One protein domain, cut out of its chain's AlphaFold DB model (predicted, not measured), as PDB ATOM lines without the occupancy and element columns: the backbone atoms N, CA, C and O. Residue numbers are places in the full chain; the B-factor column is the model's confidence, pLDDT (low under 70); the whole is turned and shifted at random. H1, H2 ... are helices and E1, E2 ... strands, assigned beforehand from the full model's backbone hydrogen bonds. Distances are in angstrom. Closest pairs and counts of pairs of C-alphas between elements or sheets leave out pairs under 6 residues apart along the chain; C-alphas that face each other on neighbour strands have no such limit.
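What this domain is: This is residues 123 to 233 of the 233 residues of an uncharacterized protein of Xylaria hypoxylon (UniProt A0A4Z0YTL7). A small twisted sheet, E1-E2-E3, makes one end; the helical hairpin H1-H2 and H3, which crosses H1, make the rest, with H2 and H3 each reaching the sheet by one end. The 111 printed residues hold, in order, E1 H1 H2 H3 E2 E3, a mixed class with an antiparallel sheet. It is compact, radius of gyration of the C-alphas 14.2 A, spanning 41 by 34 by 21 A.

How they stand to each other: E1, residues 123 to 129, is antiparallel to E2, residues 213 to 219, with N 125 and O 216 2.8 A apart. E2 and E3, residues 228 to 232, form a hairpin, with N 217 and O 230 3.0 A apart. H1, residues 150 to 165, touches H2, residues 169 to 184, at a shallow tilt of 21 degrees, opposite ways; the closest C-alphas, of Ala 160 and Ala 172, are 4.3 A apart. Residues 152 to 156 of H1 alone touch H3, residues 192 to 209, about perpendicular at 78 degrees; the closest C-alphas, of Gln 152 and Val 205, are 6.3 A apart. H2 is on the sheet at a height of 6.0 A, H3 at 9.6 A. In H1 and H3 every O i to N i+4 pair is within hydrogen-bond range, in H2 11 of 12.

Where its parts are: E1 begins at C-alpha 123 (48.774, -3.551, 28.979); E3 ends at C-alpha 232 (49.107, -1.056, 40.116). H3 is 25.7 A long.

The domain as a whole: The printed part has no cut. The link E1 to H1 is long. Residues 136 to 146, 182 to 190 and 222 to 225 have pLDDT under 70.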
ATOM      1  N   ARG A 123      50.186  -3.695  29.319       87.69
ATOM      2  CA  ARG A 123      48.774  -3.551  28.979       87.69
ATOM      3  C   ARG A 123      47.977  -3.480  30.272       87.69
ATOM      4  O   ARG A 123      47.970  -4.433  31.050       87.69
ATOM      5  N   LEU A 124      47.288  -2.364  30.483       90.44
ATOM      6  CA  LEU A 124      46.374  -2.218  31.610       90.44
ATOM      7  C   LEU A 124      45.145  -3.104  31.392       90.44
ATOM      8  O   LEU A 124      44.496  -3.048  30.350       90.44
ATOM      9  N   GLY A 125      44.858  -3.936  32.381       89.06
ATOM     10  CA  GLY A 125      43.759  -4.887  32.396       89.06
ATOM     11  C   GLY A 125      42.592  -4.419  33.270       89.06
ATOM     12  O   GLY A 125      42.397  -3.209  33.458       89.06
ATOM     13  N   PRO A 126      41.790  -5.367  33.787       93.12
ATOM     14  CA  PRO A 126      40.654  -5.057  34.641       93.12
ATOM     15  C   PRO A 126      41.095  -4.486  35.991       93.12
ATOM     16  O   PRO A 126      42.254  -4.569  36.403       93.12
ATOM     17  N   THR A 127      40.126  -3.899  36.682       95.81
ATOM     18  CA  THR A 127      40.308  -3.310  38.005       95.81
ATOM     19  C   THR A 127      39.641  -4.191  39.053       95.81
ATOM     20  O   THR A 127      38.489  -4.579  38.879       95.81
ATOM     21  N   VAL A 128      40.338  -4.464  40.153       94.75
ATOM     22  CA  VAL A 128      39.807  -5.153  41.331       94.75
ATOM     23  C   VAL A 128      39.373  -4.109  42.355       94.75
ATOM     24  O   VAL A 128      40.167  -3.262  42.770       94.75
ATOM     25  N   ASP A 129      38.105  -4.158  42.756       94.19
ATOM     26  CA  ASP A 129      37.555  -3.256  43.764       94.19
ATOM     27  C   ASP A 129      37.775  -3.817  45.173       94.19
ATOM     28  O   ASP A 129      37.097  -4.755  45.605       94.19
ATOM     29  N   THR A 130      38.728  -3.237  45.901       93.62
ATOM     30  CA  THR A 130      39.092  -3.705  47.243       93.62
ATOM     31  C   THR A 130      38.055  -3.356  48.304       93.62
ATOM     32  O   THR A 130      38.035  -3.986  49.360       93.62
ATOM     33  N   ALA A 131      37.121  -2.440  48.017       91.12
ATOM     34  CA  ALA A 131      36.003  -2.157  48.912       91.12
ATOM     35  C   ALA A 131      35.071  -3.368  49.083       91.12
ATOM     36  O   ALA A 131      34.372  -3.471  50.090       91.12
ATOM     37  N   THR A 132      35.083  -4.292  48.117       88.94
ATOM     38  CA  THR A 132      34.264  -5.514  48.127       88.94
ATOM     39  C   THR A 132      34.903  -6.668  48.903       88.94
ATOM     40  O   THR A 132      34.316  -7.747  49.002       88.94
ATOM     41  N   PHE A 133      36.109  -6.477  49.458       89.12
ATOM     42  CA  PHE A 133      36.842  -7.561  50.105       89.12
ATOM     43  C   PHE A 133      36.130  -7.995  51.396       89.12
ATOM     44  O   PHE A 133      35.863  -7.163  52.267       89.12
ATOM     45  N   PRO A 134      35.836  -9.296  51.560       80.00
ATOM     46  CA  PRO A 134      35.129  -9.794  52.732       80.00
ATOM     47  C   PRO A 134      35.999  -9.670  53.987       80.00
ATOM     48  O   PRO A 134      37.044 -10.305  54.095       80.00
ATOM     49  N   VAL A 135      35.536  -8.907  54.978       70.38
ATOM     50  CA  VAL A 135      36.254  -8.698  56.252       70.38
ATOM     51  C   VAL A 135      36.458 -10.015  57.020       70.38
ATOM     52  O   VAL A 135      37.463 -10.189  57.695       70.38
ATOM     53  N   SER A 136      35.541 -10.976  56.874       62.66
ATOM     54  CA  SER A 136      35.531 -12.244  57.618       62.66
ATOM     55  C   SER A 136      36.325 -13.393  56.982       62.66
ATOM     56  O   SER A 136      36.445 -14.448  57.597       62.66
ATOM     57  N   LYS A 137      36.863 -13.229  55.762       60.88
ATOM     58  CA  LYS A 137      37.626 -14.279  55.049       60.88
ATOM     59  C   LYS A 137      39.111 -13.945  54.932       60.88
ATOM     60  O   LYS A 137      39.715 -14.171  53.885       60.88
ATOM     61  N   VAL A 138      39.676 -13.347  55.970       64.69
ATOM     62  CA  VAL A 138      41.123 -13.168  56.077       64.69
ATOM     63  C   VAL A 138      41.687 -14.519  56.534       64.69
ATOM     64  O   VAL A 138      41.323 -14.966  57.624       64.69
ATOM     65  N   PRO A 139      42.463 -15.240  55.699       65.69
ATOM     66  CA  PRO A 139      43.076 -16.496  56.118       65.69
ATOM     67  C   PRO A 139      43.902 -16.222  57.369       65.69
ATOM     68  O   PRO A 139      44.658 -15.269  57.361       65.69
ATOM     69  N   GLN A 140      43.763 -17.015  58.427       64.81
ATOM     70  CA  GLN A 140      44.687 -16.925  59.556       64.81
ATOM     71  C   GLN A 140      45.933 -17.717  59.176       64.81
ATOM     72  O   GLN A 140      45.994 -18.931  59.401       64.81
ATOM     73  N   THR A 141      46.901 -17.077  58.516       62.53
ATOM     74  CA  THR A 141      48.171 -17.756  58.266       62.53
ATOM     75  C   THR A 141      48.841 -18.053  59.606       62.53
ATOM     76  O   THR A 141      48.807 -17.259  60.548       62.53
ATOM     77  N   LYS A 142      49.419 -19.254  59.739       59.00
ATOM     78  CA  LYS A 142      50.252 -19.572  60.902       59.00
ATOM     79  C   LYS A 142      51.433 -18.613  60.852       59.00
ATOM     80  O   LYS A 142      52.284 -18.785  59.991       59.00
ATOM     81  N   SER A 143      51.421 -17.608  61.727       51.66
ATOM     82  CA  SER A 143      52.411 -16.535  61.810       51.66
ATOM     83  C   SER A 143      53.822 -17.082  61.615       51.66
ATOM     84  O   SER A 143      54.330 -17.810  62.470       51.66
ATOM     85  N   LYS A 144      54.450 -16.739  60.493       57.12
ATOM     86  CA  LYS A 144      55.855 -17.056  60.254       57.12
ATOM     87  C   LYS A 144      56.682 -15.785  60.394       57.12
ATOM     88  O   LYS A 144      56.262 -14.713  59.962       57.12
ATOM     89  N   VAL A 145      57.825 -15.892  61.066       54.94
ATOM     90  CA  VAL A 145      58.694 -14.746  61.355       54.94
ATOM     91  C   VAL A 145      59.403 -14.328  60.062       54.94
ATOM     92  O   VAL A 145      60.417 -14.911  59.696       54.94
ATOM     93  N   GLY A 146      58.885 -13.310  59.378       64.19
ATOM     94  CA  GLY A 146      59.453 -12.766  58.140       64.19
ATOM     95  C   GLY A 146      59.448 -11.236  58.115       64.19
ATOM     96  O   GLY A 146      59.075 -10.593  59.093       64.19
ATOM     97  N   SER A 147      59.856 -10.634  56.992       72.19
ATOM     98  CA  SER A 147      59.862  -9.167  56.851       72.19
ATOM     99  C   SER A 147      58.461  -8.553  56.720       72.19
ATOM    100  O   SER A 147      58.291  -7.369  56.996       72.19
ATOM    101  N   LEU A 148      57.456  -9.335  56.312       80.88
ATOM    102  CA  LEU A 148      56.044  -8.935  56.312       80.88
ATOM    103  C   LEU A 148      55.372  -9.352  57.623       80.88
ATOM    104  O   LEU A 148      55.608 -10.455  58.114       80.88
ATOM    105  N   THR A 149      54.490  -8.502  58.152       85.69
ATOM    106  CA  THR A 149      53.688  -8.845  59.334       85.69
ATOM    107  C   THR A 149      52.647  -9.919  58.992       85.69
ATOM    108  O   THR A 149      52.212  -9.991  57.840       85.69
ATOM    109  N   PRO A 150      52.172 -10.712  59.972       84.94
ATOM    110  CA  PRO A 150      51.113 -11.700  59.735       84.94
ATOM    111  C   PRO A 150      49.871 -11.080  59.082       84.94
ATOM    112  O   PRO A 150      49.355 -11.595  58.101       84.94
ATOM    113  N   TYR A 151      49.483  -9.882  59.528       87.56
ATOM    114  CA  TYR A 151      48.401  -9.118  58.910       87.56
ATOM    115  C   TYR A 151      48.647  -8.836  57.417       87.56
ATOM    116  O   TYR A 151      47.763  -9.046  56.588       87.56
ATOM    117  N   GLN A 152      49.848  -8.384  57.042       89.44
ATOM    118  CA  GLN A 152      50.188  -8.133  55.637       89.44
ATOM    119  C   GLN A 152      50.161  -9.421  54.804       89.44
ATOM    120  O   GLN A 152      49.656  -9.409  53.681       89.44
ATOM    121  N   GLN A 153      50.668 -10.526  55.357       88.00
ATOM    122  CA  GLN A 153      50.619 -11.843  54.720       88.00
ATOM    123  C   GLN A 153      49.169 -12.280  54.480       88.00
ATOM    124  O   GLN A 153      48.822 -12.661  53.362       88.00
ATOM    125  N   ASP A 154      48.302 -12.138  55.482       88.38
ATOM    126  CA  ASP A 154      46.899 -12.530  55.381       88.38
ATOM    127  C   ASP A 154      46.129 -11.687  54.351       88.38
ATOM    128  O   ASP A 154      45.311 -12.212  53.589       88.38
ATOM    129  N   ARG A 155      46.408 -10.378  54.268       91.19
ATOM    130  CA  ARG A 155      45.794  -9.489  53.263       91.19
ATOM    131  C   ARG A 155      46.226  -9.843  51.842       91.19
ATOM    132  O   ARG A 155      45.395  -9.841  50.932       91.19
ATOM    133  N   LEU A 156      47.493 -10.202  51.643       92.19
ATOM    134  CA  LEU A 156      47.995 -10.671  50.347       92.19
ATOM    135  C   LEU A 156      47.443 -12.058  49.988       92.19
ATOM    136  O   LEU A 156      47.076 -12.286  48.835       92.19
ATOM    137  N   ALA A 157      47.300 -12.957  50.964       90.62
ATOM    138  CA  ALA A 157      46.657 -14.255  50.773       90.62
ATOM    139  C   ALA A 157      45.170 -14.101  50.400       90.62
ATOM    140  O   ALA A 157      44.682 -14.753  49.476       90.62
ATOM    141  N   GLN A 158      44.455 -13.180  51.053       92.31
ATOM    142  CA  GLN A 158      43.085 -12.823  50.686       92.31
ATOM    143  C   GLN A 158      43.001 -12.300  49.245       92.31
ATOM    144  O   GLN A 158      42.126 -12.726  48.488       92.31
ATOM    145  N   LEU A 159      43.918 -11.413  48.843       94.00
ATOM    146  CA  LEU A 159      43.999 -10.937  47.463       94.00
ATOM    147  C   LEU A 159      44.226 -12.098  46.481       94.00
ATOM    148  O   LEU A 159      43.545 -12.158  45.460       94.00
ATOM    149  N   ALA A 160      45.124 -13.039  46.783       93.31
ATOM    150  CA  ALA A 160      45.370 -14.207  45.936       93.31
ATOM    151  C   ALA A 160      44.103 -15.067  45.751       93.31
ATOM    152  O   ALA A 160      43.778 -15.450  44.626       93.31
ATOM    153  N   ILE A 161      43.324 -15.296  46.816       91.81
ATOM    154  CA  ILE A 161      42.035 -16.011  46.744       91.81
ATOM    155  C   ILE A 161      41.053 -15.290  45.808       91.81
ATOM    156  O   ILE A 161      40.416 -15.930  44.968       91.81
ATOM    157  N   ILE A 162      40.946 -13.965  45.922       92.69
ATOM    158  CA  ILE A 162      40.061 -13.152  45.075       92.69
ATOM    159  C   ILE A 162      40.532 -13.170  43.618       92.69
ATOM    160  O   ILE A 162      39.736 -13.329  42.698       92.69
ATOM    161  N   LEU A 163      41.836 -13.080  43.371       93.81
ATOM    162  CA  LEU A 163      42.376 -13.191  42.018       93.81
ATOM    163  C   LEU A 163      42.087 -14.566  41.403       93.81
ATOM    164  O   LEU A 163      41.743 -14.639  40.224       93.81
ATOM    165  N   ARG A 164      42.139 -15.652  42.186       93.19
ATOM    166  CA  ARG A 164      41.741 -16.993  41.721       93.19
ATOM    167  C   ARG A 164      40.268 -17.053  41.329       93.19
ATOM    168  O   ARG A 164      39.967 -17.650  40.294       93.19
ATOM    169  N   SER A 165      39.368 -16.443  42.108       91.75
ATOM    170  CA  SER A 165      37.935 -16.417  41.773       91.75
ATOM    171  C   SER A 165      37.641 -15.568  40.532       91.75
ATOM    172  O   SER A 165      36.746 -15.904  39.763       91.75
ATOM    173  N   LEU A 166      38.453 -14.541  40.274       91.62
ATOM    174  CA  LEU A 166      38.417 -13.721  39.058       91.62
ATOM    175  C   LEU A 166      39.176 -14.342  37.869       91.62
ATOM    176  O   LEU A 166      39.406 -13.676  36.865       91.62
ATOM    177  N   SER A 167      39.574 -15.617  37.952       91.69
ATOM    178  CA  SER A 167      40.340 -16.334  36.914       91.69
ATOM    179  C   SER A 167      41.749 -15.787  36.627       91.69
ATOM    180  O   SER A 167      42.384 -16.186  35.653       91.69
ATOM    181  N   HIS A 168      42.314 -14.962  37.510       92.88
ATOM    182  CA  HIS A 168      43.703 -14.489  37.457       92.88
ATOM    183  C   HIS A 168      44.646 -15.413  38.248       92.88
ATOM    184  O   HIS A 168      45.352 -14.990  39.166       92.88
ATOM    185  N   ARG A 169      44.637 -16.707  37.898       91.75
ATOM    186  CA  ARG A 169      45.330 -17.770  38.651       91.75
ATOM    187  C   ARG A 169      46.852 -17.614  38.673       91.75
ATOM    188  O   ARG A 169      47.450 -17.863  39.716       91.75
ATOM    189  N   ASP A 170      47.458 -17.172  37.573       90.88
ATOM    190  CA  ASP A 170      48.915 -16.993  37.487       90.88
ATOM    191  C   ASP A 170      49.407 -15.895  38.431       90.88
ATOM    192  O   ASP A 170      50.370 -16.089  39.167       90.88
ATOM    193  N   LEU A 171      48.703 -14.761  38.464       92.19
ATOM    194  CA  LEU A 171      49.021 -13.660  39.371       92.19
ATOM    195  C   LEU A 171      48.854 -14.075  40.836       92.19
ATOM    196  O   LEU A 171      49.697 -13.754  41.668       92.19
ATOM    197  N   ALA A 172      47.794 -14.823  41.149       93.06
ATOM    198  CA  ALA A 172      47.590 -15.359  42.491       93.06
ATOM    199  C   ALA A 172      48.729 -16.302  42.912       93.06
ATOM    200  O   ALA A 172      49.276 -16.155  44.003       93.06
ATOM    201  N   ALA A 173      49.136 -17.219  42.029       90.75
ATOM    202  CA  ALA A 173      50.251 -18.127  42.280       90.75
ATOM    203  C   ALA A 173      51.584 -17.378  42.450       90.75
ATOM    204  O   ALA A 173      52.408 -17.768  43.279       90.75
ATOM    205  N   GLN A 174      51.797 -16.285  41.708       89.94
ATOM    206  CA  GLN A 174      52.962 -15.415  41.886       89.94
ATOM    207  C   GLN A 174      52.973 -14.757  43.269       89.94
ATOM    208  O   GLN A 174      54.012 -14.780  43.921       89.94
ATOM    209  N   ILE A 175      51.835 -14.235  43.745       90.38
ATOM    210  CA  ILE A 175      51.727 -13.654  45.094       90.38
ATOM    211  C   ILE A 175      52.063 -14.700  46.160       90.38
ATOM    212  O   ILE A 175      52.900 -14.442  47.020       90.38
ATOM    213  N   GLU A 176      51.466 -15.889  46.083       88.31
ATOM    214  CA  GLU A 176      51.715 -16.977  47.038       88.31
ATOM    215  C   GLU A 176      53.189 -17.419  47.026       88.31
ATOM    216  O   GLU A 176      53.825 -17.500  48.075       88.31
ATOM    217  N   THR A 177      53.776 -17.595  45.837       86.88
ATOM    218  CA  THR A 177      55.202 -17.936  45.686       86.88
ATOM    219  C   THR A 177      56.106 -16.850  46.275       86.88
ATOM    220  O   THR A 177      57.137 -17.146  46.881       86.88
ATOM    221  N   SER A 178      55.747 -15.579  46.090       80.06
ATOM    222  CA  SER A 178      56.482 -14.450  46.656       80.06
ATOM    223  C   SER A 178      56.394 -14.416  48.181       80.06
ATOM    224  O   SER A 178      57.410 -14.157  48.822       80.06
ATOM    225  N   LEU A 179      55.230 -14.726  48.763       78.44
ATOM    226  CA  LEU A 179      55.061 -14.842  50.215       78.44
ATOM    227  C   LEU A 179      55.956 -15.947  50.795       78.44
ATOM    228  O   LEU A 179      56.671 -15.700  51.764       78.44
ATOM    229  N   ASP A 180      56.006 -17.117  50.151       75.75
ATOM    230  CA  ASP A 180      56.856 -18.235  50.583       75.75
ATOM    231  C   ASP A 180      58.361 -17.936  50.478       75.75
ATOM    232  O   ASP A 180      59.161 -18.457  51.257       75.75
ATOM    233  N   ARG A 181      58.775 -17.115  49.504       72.12
ATOM    234  CA  ARG A 181      60.183 -16.711  49.322       72.12
ATOM    235  C   ARG A 181      60.623 -15.651  50.326       72.12
ATOM    236  O   ARG A 181      61.741 -15.720  50.824       72.12
ATOM    237  N   ILE A 182      59.761 -14.678  50.623       67.12
ATOM    238  CA  ILE A 182      60.054 -13.619  51.603       67.12
ATOM    239  C   ILE A 182      60.295 -14.215  53.002       67.12
ATOM    240  O   ILE A 182      61.097 -13.679  53.764       67.12
ATOM    241  N   ASP A 183      59.647 -15.342  53.291       60.81
ATOM    242  CA  ASP A 183      59.680 -16.075  54.557       60.81
ATOM    243  C   ASP A 183      60.960 -16.910  54.786       60.81
ATOM    244  O   ASP A 183      61.465 -16.985  55.901       60.81
ATOM    245  N   LYS A 184      61.535 -17.516  53.738       59.75
ATOM    246  CA  LYS A 184      62.653 -18.475  53.884       59.75
ATOM    247  C   LYS A 184      64.032 -17.847  54.114       59.75
ATOM    248  O   LYS A 184      64.923 -18.512  54.634       59.75
ATOM    249  N   ASP A 185      64.216 -16.577  53.770       57.59
ATOM    250  CA  ASP A 185      65.552 -15.985  53.624       57.59
ATOM    251  C   ASP A 185      65.884 -14.977  54.735       57.59
ATOM    252  O   ASP A 185      66.222 -13.818  54.463       57.59
ATOM    253  N   GLN A 186      65.796 -15.421  55.993       53.84
ATOM    254  CA  GLN A 186      66.055 -14.614  57.198       53.84
ATOM    255  C   GLN A 186      67.530 -14.167  57.360       53.84
ATOM    256  O   GLN A 186      67.809 -13.299  58.180       53.84
ATOM    257  N   TYR A 187      68.467 -14.709  56.563       52.25
ATOM    258  CA  TYR A 187      69.923 -14.528  56.748       52.25
ATOM    259  C   TYR A 187      70.716 -14.092  55.493       52.25
ATOM    260  O   TYR A 187      71.945 -14.096  55.512       52.25
ATOM    261  N   GLY A 188      70.053 -13.715  54.392       57.22
ATOM    262  CA  GLY A 188      70.724 -13.316  53.141       57.22
ATOM    263  C   GLY A 188      70.831 -11.801  52.935       57.22
ATOM    264  O   GLY A 188      69.932 -11.056  53.320       57.22
ATOM    265  N   THR A 189      71.894 -11.342  52.262       57.47
ATOM    266  CA  THR A 189      72.049  -9.951  51.796       57.47
ATOM    267  C   THR A 189      70.850  -9.565  50.923       57.47
ATOM    268  O   THR A 189      70.547 -10.252  49.944       57.47
ATOM    269  N   THR A 190      70.127  -8.497  51.269       63.12
ATOM    270  CA  THR A 190      68.949  -8.086  50.499       63.12
ATOM    271  C   THR A 190      69.369  -7.531  49.136       63.12
ATOM    272  O   THR A 190      70.290  -6.724  49.018       63.12
ATOM    273  N   THR A 191      68.733  -8.007  48.063       73.19
ATOM    274  CA  THR A 191      68.951  -7.483  46.708       73.19
ATOM    275  C   THR A 191      67.905  -6.416  46.397       73.19
ATOM    276  O   THR A 191      66.778  -6.489  46.883       73.19
ATOM    277  N   PHE A 192      68.226  -5.446  45.536       72.44
ATOM    278  CA  PHE A 192      67.259  -4.409  45.148       72.44
ATOM    279  C   PHE A 192      65.914  -4.965  44.639       72.44
ATOM    280  O   PHE A 192      64.885  -4.461  45.082       72.44
ATOM    281  N   PRO A 193      65.864  -6.006  43.778       75.38
ATOM    282  CA  PRO A 193      64.590  -6.603  43.374       75.38
ATOM    283  C   PRO A 193      63.775  -7.147  44.553       75.38
ATOM    284  O   PRO A 193      62.549  -7.066  44.535       75.38
ATOM    285  N   ARG A 194      64.443  -7.670  45.590       74.44
ATOM    286  CA  ARG A 194      63.796  -8.176  46.803       74.44
ATOM    287  C   ARG A 194      63.218  -7.036  47.637       74.44
ATOM    288  O   ARG A 194      62.044  -7.099  47.994       74.44
ATOM    289  N   ASP A 195      64.007  -5.996  47.893       77.12
ATOM    290  CA  ASP A 195      63.553  -4.816  48.637       77.12
ATOM    291  C   ASP A 195      62.395  -4.130  47.909       77.12
ATOM    292  O   ASP A 195      61.387  -3.770  48.520       77.12
ATOM    293  N   TYR A 196      62.486  -4.024  46.582       79.19
ATOM    294  CA  TYR A 196      61.421  -3.473  45.756       79.19
ATOM    295  C   TYR A 196      60.141  -4.315  45.834       79.19
ATOM    296  O   TYR A 196      59.074  -3.761  46.088       79.19
ATOM    297  N   LEU A 197      60.231  -5.643  45.693       81.50
ATOM    298  CA  LEU A 197      59.079  -6.543  45.812       81.50
ATOM    299  C   LEU A 197      58.411  -6.430  47.189       81.50
ATOM    300  O   LEU A 197      57.188  -6.327  47.268       81.50
ATOM    301  N   HIS A 198      59.204  -6.420  48.261       82.50
ATOM    302  CA  HIS A 198      58.707  -6.253  49.625       82.50
ATOM    303  C   HIS A 198      57.968  -4.920  49.789       82.50
ATOM    304  O   HIS A 198      56.846  -4.880  50.290       82.50
ATOM    305  N   THR A 199      58.562  -3.837  49.291       84.44
ATOM    306  CA  THR A 199      57.963  -2.507  49.382       84.44
ATOM    307  C   THR A 199      56.663  -2.416  48.570       84.44
ATOM    308  O   THR A 199      55.667  -1.883  49.053       84.44
ATOM    309  N   MET A 200      56.620  -3.008  47.372       87.38
ATOM    310  CA  MET A 200      55.397  -3.085  46.565       87.38
ATOM    311  C   MET A 200      54.307  -3.934  47.228       87.38
ATOM    312  O   MET A 200      53.130  -3.588  47.142       87.38
ATOM    313  N   ALA A 201      54.670  -5.011  47.928       89.62
ATOM    314  CA  ALA A 201      53.716  -5.821  48.681       89.62
ATOM    315  C   ALA A 201      53.042  -5.003  49.798       89.62
ATOM    316  O   ALA A 201      51.818  -5.040  49.937       89.62
ATOM    317  N   ILE A 202      53.819  -4.198  50.533       88.81
ATOM    318  CA  ILE A 202      53.294  -3.265  51.542       88.81
ATOM    319  C   ILE A 202      52.347  -2.244  50.899       88.81
ATOM    320  O   ILE A 202      51.275  -1.973  51.440       88.81
ATOM    321  N   GLU A 203      52.705  -1.700  49.737       91.00
ATOM    322  CA  GLU A 203      51.858  -0.748  49.010       91.00
ATOM    323  C   GLU A 203      50.526  -1.340  48.557       91.00
ATOM    324  O   GLU A 203      49.489  -0.686  48.677       91.00
ATOM    325  N   VAL A 204      50.529  -2.588  48.090       93.44
ATOM    326  CA  VAL A 204      49.300  -3.301  47.728       93.44
ATOM    327  C   VAL A 204      48.408  -3.493  48.953       93.44
ATOM    328  O   VAL A 204      47.216  -3.194  48.878       93.44
ATOM    329  N   VAL A 205      48.964  -3.914  50.096       93.00
ATOM    330  CA  VAL A 205      48.199  -4.029  51.353       93.00
ATOM    331  C   VAL A 205      47.628  -2.675  51.770       93.00
ATOM    332  O   VAL A 205      46.442  -2.570  52.073       93.00
ATOM    333  N   ARG A 206      48.434  -1.611  51.707       92.94
ATOM    334  CA  ARG A 206      47.992  -0.248  52.018       92.94
ATOM    335  C   ARG A 206      46.839   0.199  51.120       92.94
ATOM    336  O   ARG A 206      45.879   0.790  51.608       92.94
ATOM    337  N   ALA A 207      46.917  -0.081  49.821       93.19
ATOM    338  CA  ALA A 207      45.860   0.243  48.870       93.19
ATOM    339  C   ALA A 207      44.570  -0.538  49.158       93.19
ATOM    340  O   ALA A 207      43.487   0.046  49.136       93.19
ATOM    341  N   ILE A 208      44.691  -1.824  49.495       93.75
ATOM    342  CA  ILE A 208      43.575  -2.673  49.923       93.75
ATOM    343  C   ILE A 208      42.900  -2.103  51.183       93.75
ATOM    344  O   ILE A 208      41.678  -1.972  51.231       93.75
ATOM    345  N   ASP A 209      43.678  -1.710  52.187       92.38
ATOM    346  CA  ASP A 209      43.158  -1.166  53.448       92.38
ATOM    347  C   ASP A 209      42.479   0.192  53.268       92.38
ATOM    348  O   ASP A 209      41.469   0.488  53.908       92.38
ATOM    349  N   GLN A 210      42.978   0.991  52.328       93.62
ATOM    350  CA  GLN A 210      42.371   2.256  51.917       93.62
ATOM    351  C   GLN A 210      41.202   2.084  50.939       93.62
ATOM    352  O   GLN A 210      40.681   3.082  50.442       93.62
ATOM    353  N   LYS A 211      40.784   0.845  50.650       93.69
ATOM    354  CA  LYS A 211      39.700   0.525  49.711       93.69
ATOM    355  C   LYS A 211      39.929   1.102  48.306       93.69
ATOM    356  O   LYS A 211      38.986   1.476  47.609       93.69
ATOM    357  N   ARG A 212      41.194   1.211  47.883       94.44
ATOM    358  CA  ARG A 212      41.561   1.687  46.545       94.44
ATOM    359  C   ARG A 212      41.377   0.595  45.504       94.44
ATOM    360  O   ARG A 212      41.597  -0.589  45.747       94.44
ATOM    361  N   LYS A 213      41.023   1.017  44.301       95.25
ATOM    362  CA  LYS A 213      40.929   0.152  43.129       95.25
ATOM    363  C   LYS A 213      42.322  -0.301  42.688       95.25
ATOM    364  O   LYS A 213      43.163   0.539  42.394       95.25
ATOM    365  N   LEU A 214      42.540  -1.610  42.590       95.56
ATOM    366  CA  LEU A 214      43.792  -2.181  42.089       95.56
ATOM    367  C   LEU A 214      43.678  -2.433  40.590       95.56
ATOM    368  O   LEU A 214      42.781  -3.150  40.150       95.56
ATOM    369  N   ARG A 215      44.586  -1.885  39.789       95.50
ATOM    370  CA  ARG A 215      44.621  -2.128  38.343       95.50
ATOM    371  C   ARG A 215      45.535  -3.308  38.040       95.50
ATOM    372  O   ARG A 215      46.734  -3.242  38.297       95.50
ATOM    373  N   LEU A 216      44.990  -4.370  37.455       94.69
ATOM    374  CA  LEU A 216      45.801  -5.486  36.975       94.69
ATOM    375  C   LEU A 216      46.461  -5.117  35.653       94.69
ATOM    376  O   LEU A 216      45.930  -4.306  34.892       94.69
ATOM    377  N   ALA A 217      47.600  -5.726  35.357       91.31
ATOM    378  CA  ALA A 217      48.257  -5.538  34.077       91.31
ATOM    379  C   ALA A 217      49.016  -6.774  33.624       91.31
ATOM    380  O   ALA A 217      49.487  -7.582  34.430       91.31
ATOM    381  N   SER A 218      49.157  -6.886  32.310       88.94
ATOM    382  CA  SER A 218      49.936  -7.928  31.664       88.94
ATOM    383  C   SER A 218      51.029  -7.328  30.800       88.94
ATOM    384  O   SER A 218      50.925  -6.209  30.294       88.94
ATOM    385  N   LEU A 219      52.105  -8.084  30.637       86.12
ATOM    386  CA  LEU A 219      53.193  -7.678  29.774       86.12
ATOM    387  C   LEU A 219      52.771  -7.793  28.306       86.12
ATOM    388  O   LEU A 219      52.363  -8.871  27.875       86.12
ATOM    389  N   CYS A 220      52.909  -6.736  27.512       81.62
ATOM    390  CA  CYS A 220      52.732  -6.818  26.066       81.62
ATOM    391  C   CYS A 220      53.802  -7.745  25.472       81.62
ATOM    392  O   CYS A 220      54.977  -7.394  25.410       81.62
ATOM    393  N   LYS A 221      53.390  -8.927  25.006       76.00
ATOM    394  CA  LYS A 221      54.191  -9.776  24.113       76.00
ATOM    395  C   LYS A 221      53.615  -9.665  22.706       76.00
ATOM    396  O   LYS A 221      52.403  -9.507  22.560       76.00
ATOM    397  N   SER A 222      54.467  -9.731  21.683       58.59
ATOM    398  CA  SER A 222      54.093  -9.367  20.309       58.59
ATOM    399  C   SER A 222      52.970 -10.217  19.700       58.59
ATOM    400  O   SER A 222      52.428  -9.805  18.680       58.59
ATOM    401  N   GLN A 223      52.600 -11.371  20.280       54.41
ATOM    402  CA  GLN A 223      51.704 -12.332  19.613       54.41
ATOM    403  C   GLN A 223      50.747 -13.135  20.526       54.41
ATOM    404  O   GLN A 223      50.165 -14.111  20.062       54.41
ATOM    405  N   SER A 224      50.514 -12.770  21.797       58.81
ATOM    406  CA  SER A 224      49.510 -13.486  22.616       58.81
ATOM    407  C   SER A 224      48.816 -12.644  23.688       58.81
ATOM    408  O   SER A 224      49.329 -11.623  24.156       58.81
ATOM    409  N   THR A 225      47.621 -13.087  24.097       64.00
ATOM    410  CA  THR A 225      46.986 -12.655  25.347       64.00
ATOM    411  C   THR A 225      47.827 -13.166  26.507       64.00
ATOM    412  O   THR A 225      47.807 -14.350  26.838       64.00
ATOM    413  N   THR A 226      48.608 -12.275  27.099       72.62
ATOM    414  CA  THR A 226      49.422 -12.586  28.266       72.62
ATOM    415  C   THR A 226      48.580 -12.513  29.536       72.62
ATOM    416  O   THR A 226      47.766 -11.590  29.673       72.62
ATOM    417  N   PRO A 227      48.761 -13.456  30.475       81.12
ATOM    418  CA  PRO A 227      48.110 -13.372  31.773       81.12
ATOM    419  C   PRO A 227      48.561 -12.106  32.505       81.12
ATOM    420  O   PRO A 227      49.650 -11.578  32.259       81.12
ATOM    421  N   CYS A 228      47.716 -11.602  33.404       82.75
ATOM    422  CA  CYS A 228      48.119 -10.510  34.282       82.75
ATOM    423  C   CYS A 228      49.251 -10.989  35.198       82.75
ATOM    424  O   CYS A 228      49.160 -12.068  35.776       82.75
ATOM    425  N   THR A 229      50.303 -10.187  35.321       86.06
ATOM    426  CA  THR A 229      51.490 -10.481  36.141       86.06
ATOM    427  C   THR A 229      51.916  -9.281  36.989       86.06
ATOM    428  O   THR A 229      52.980  -9.302  37.598       86.06
ATOM    429  N   ALA A 230      51.120  -8.207  37.002       88.06
ATOM    430  CA  ALA A 230      51.386  -7.010  37.788       88.06
ATOM    431  C   ALA A 230      50.100  -6.397  38.355       88.06
ATOM    432  O   ALA A 230      49.003  -6.589  37.817       88.06
ATOM    433  N   ILE A 231      50.276  -5.641  39.439       90.38
ATOM    434  CA  ILE A 231      49.241  -4.885  40.144       90.38
ATOM    435  C   ILE A 231      49.736  -3.448  40.310       90.38
ATOM    436  O   ILE A 231      50.838  -3.229  40.806       90.38
ATOM    437  N   PHE A 232      48.905  -2.489  39.917       88.44
ATOM    438  CA  PHE A 232      49.107  -1.056  40.116       88.44
ATOM    439  C   PHE A 232      48.082  -0.528  41.137       88.44
ATOM    440  O   PHE A 232      46.917  -0.940  41.103       88.44
ATOM    441  N   THR A 233      48.527   0.339  42.052       85.00
ATOM    442  CA  THR A 233      47.792   0.826  43.238       85.00
ATOM    443  C   THR A 233      47.447   2.311  43.190       85.00
ATOM    444  O   THR A 233      48.055   3.041  42.377       85.00
TER     445      THR A 233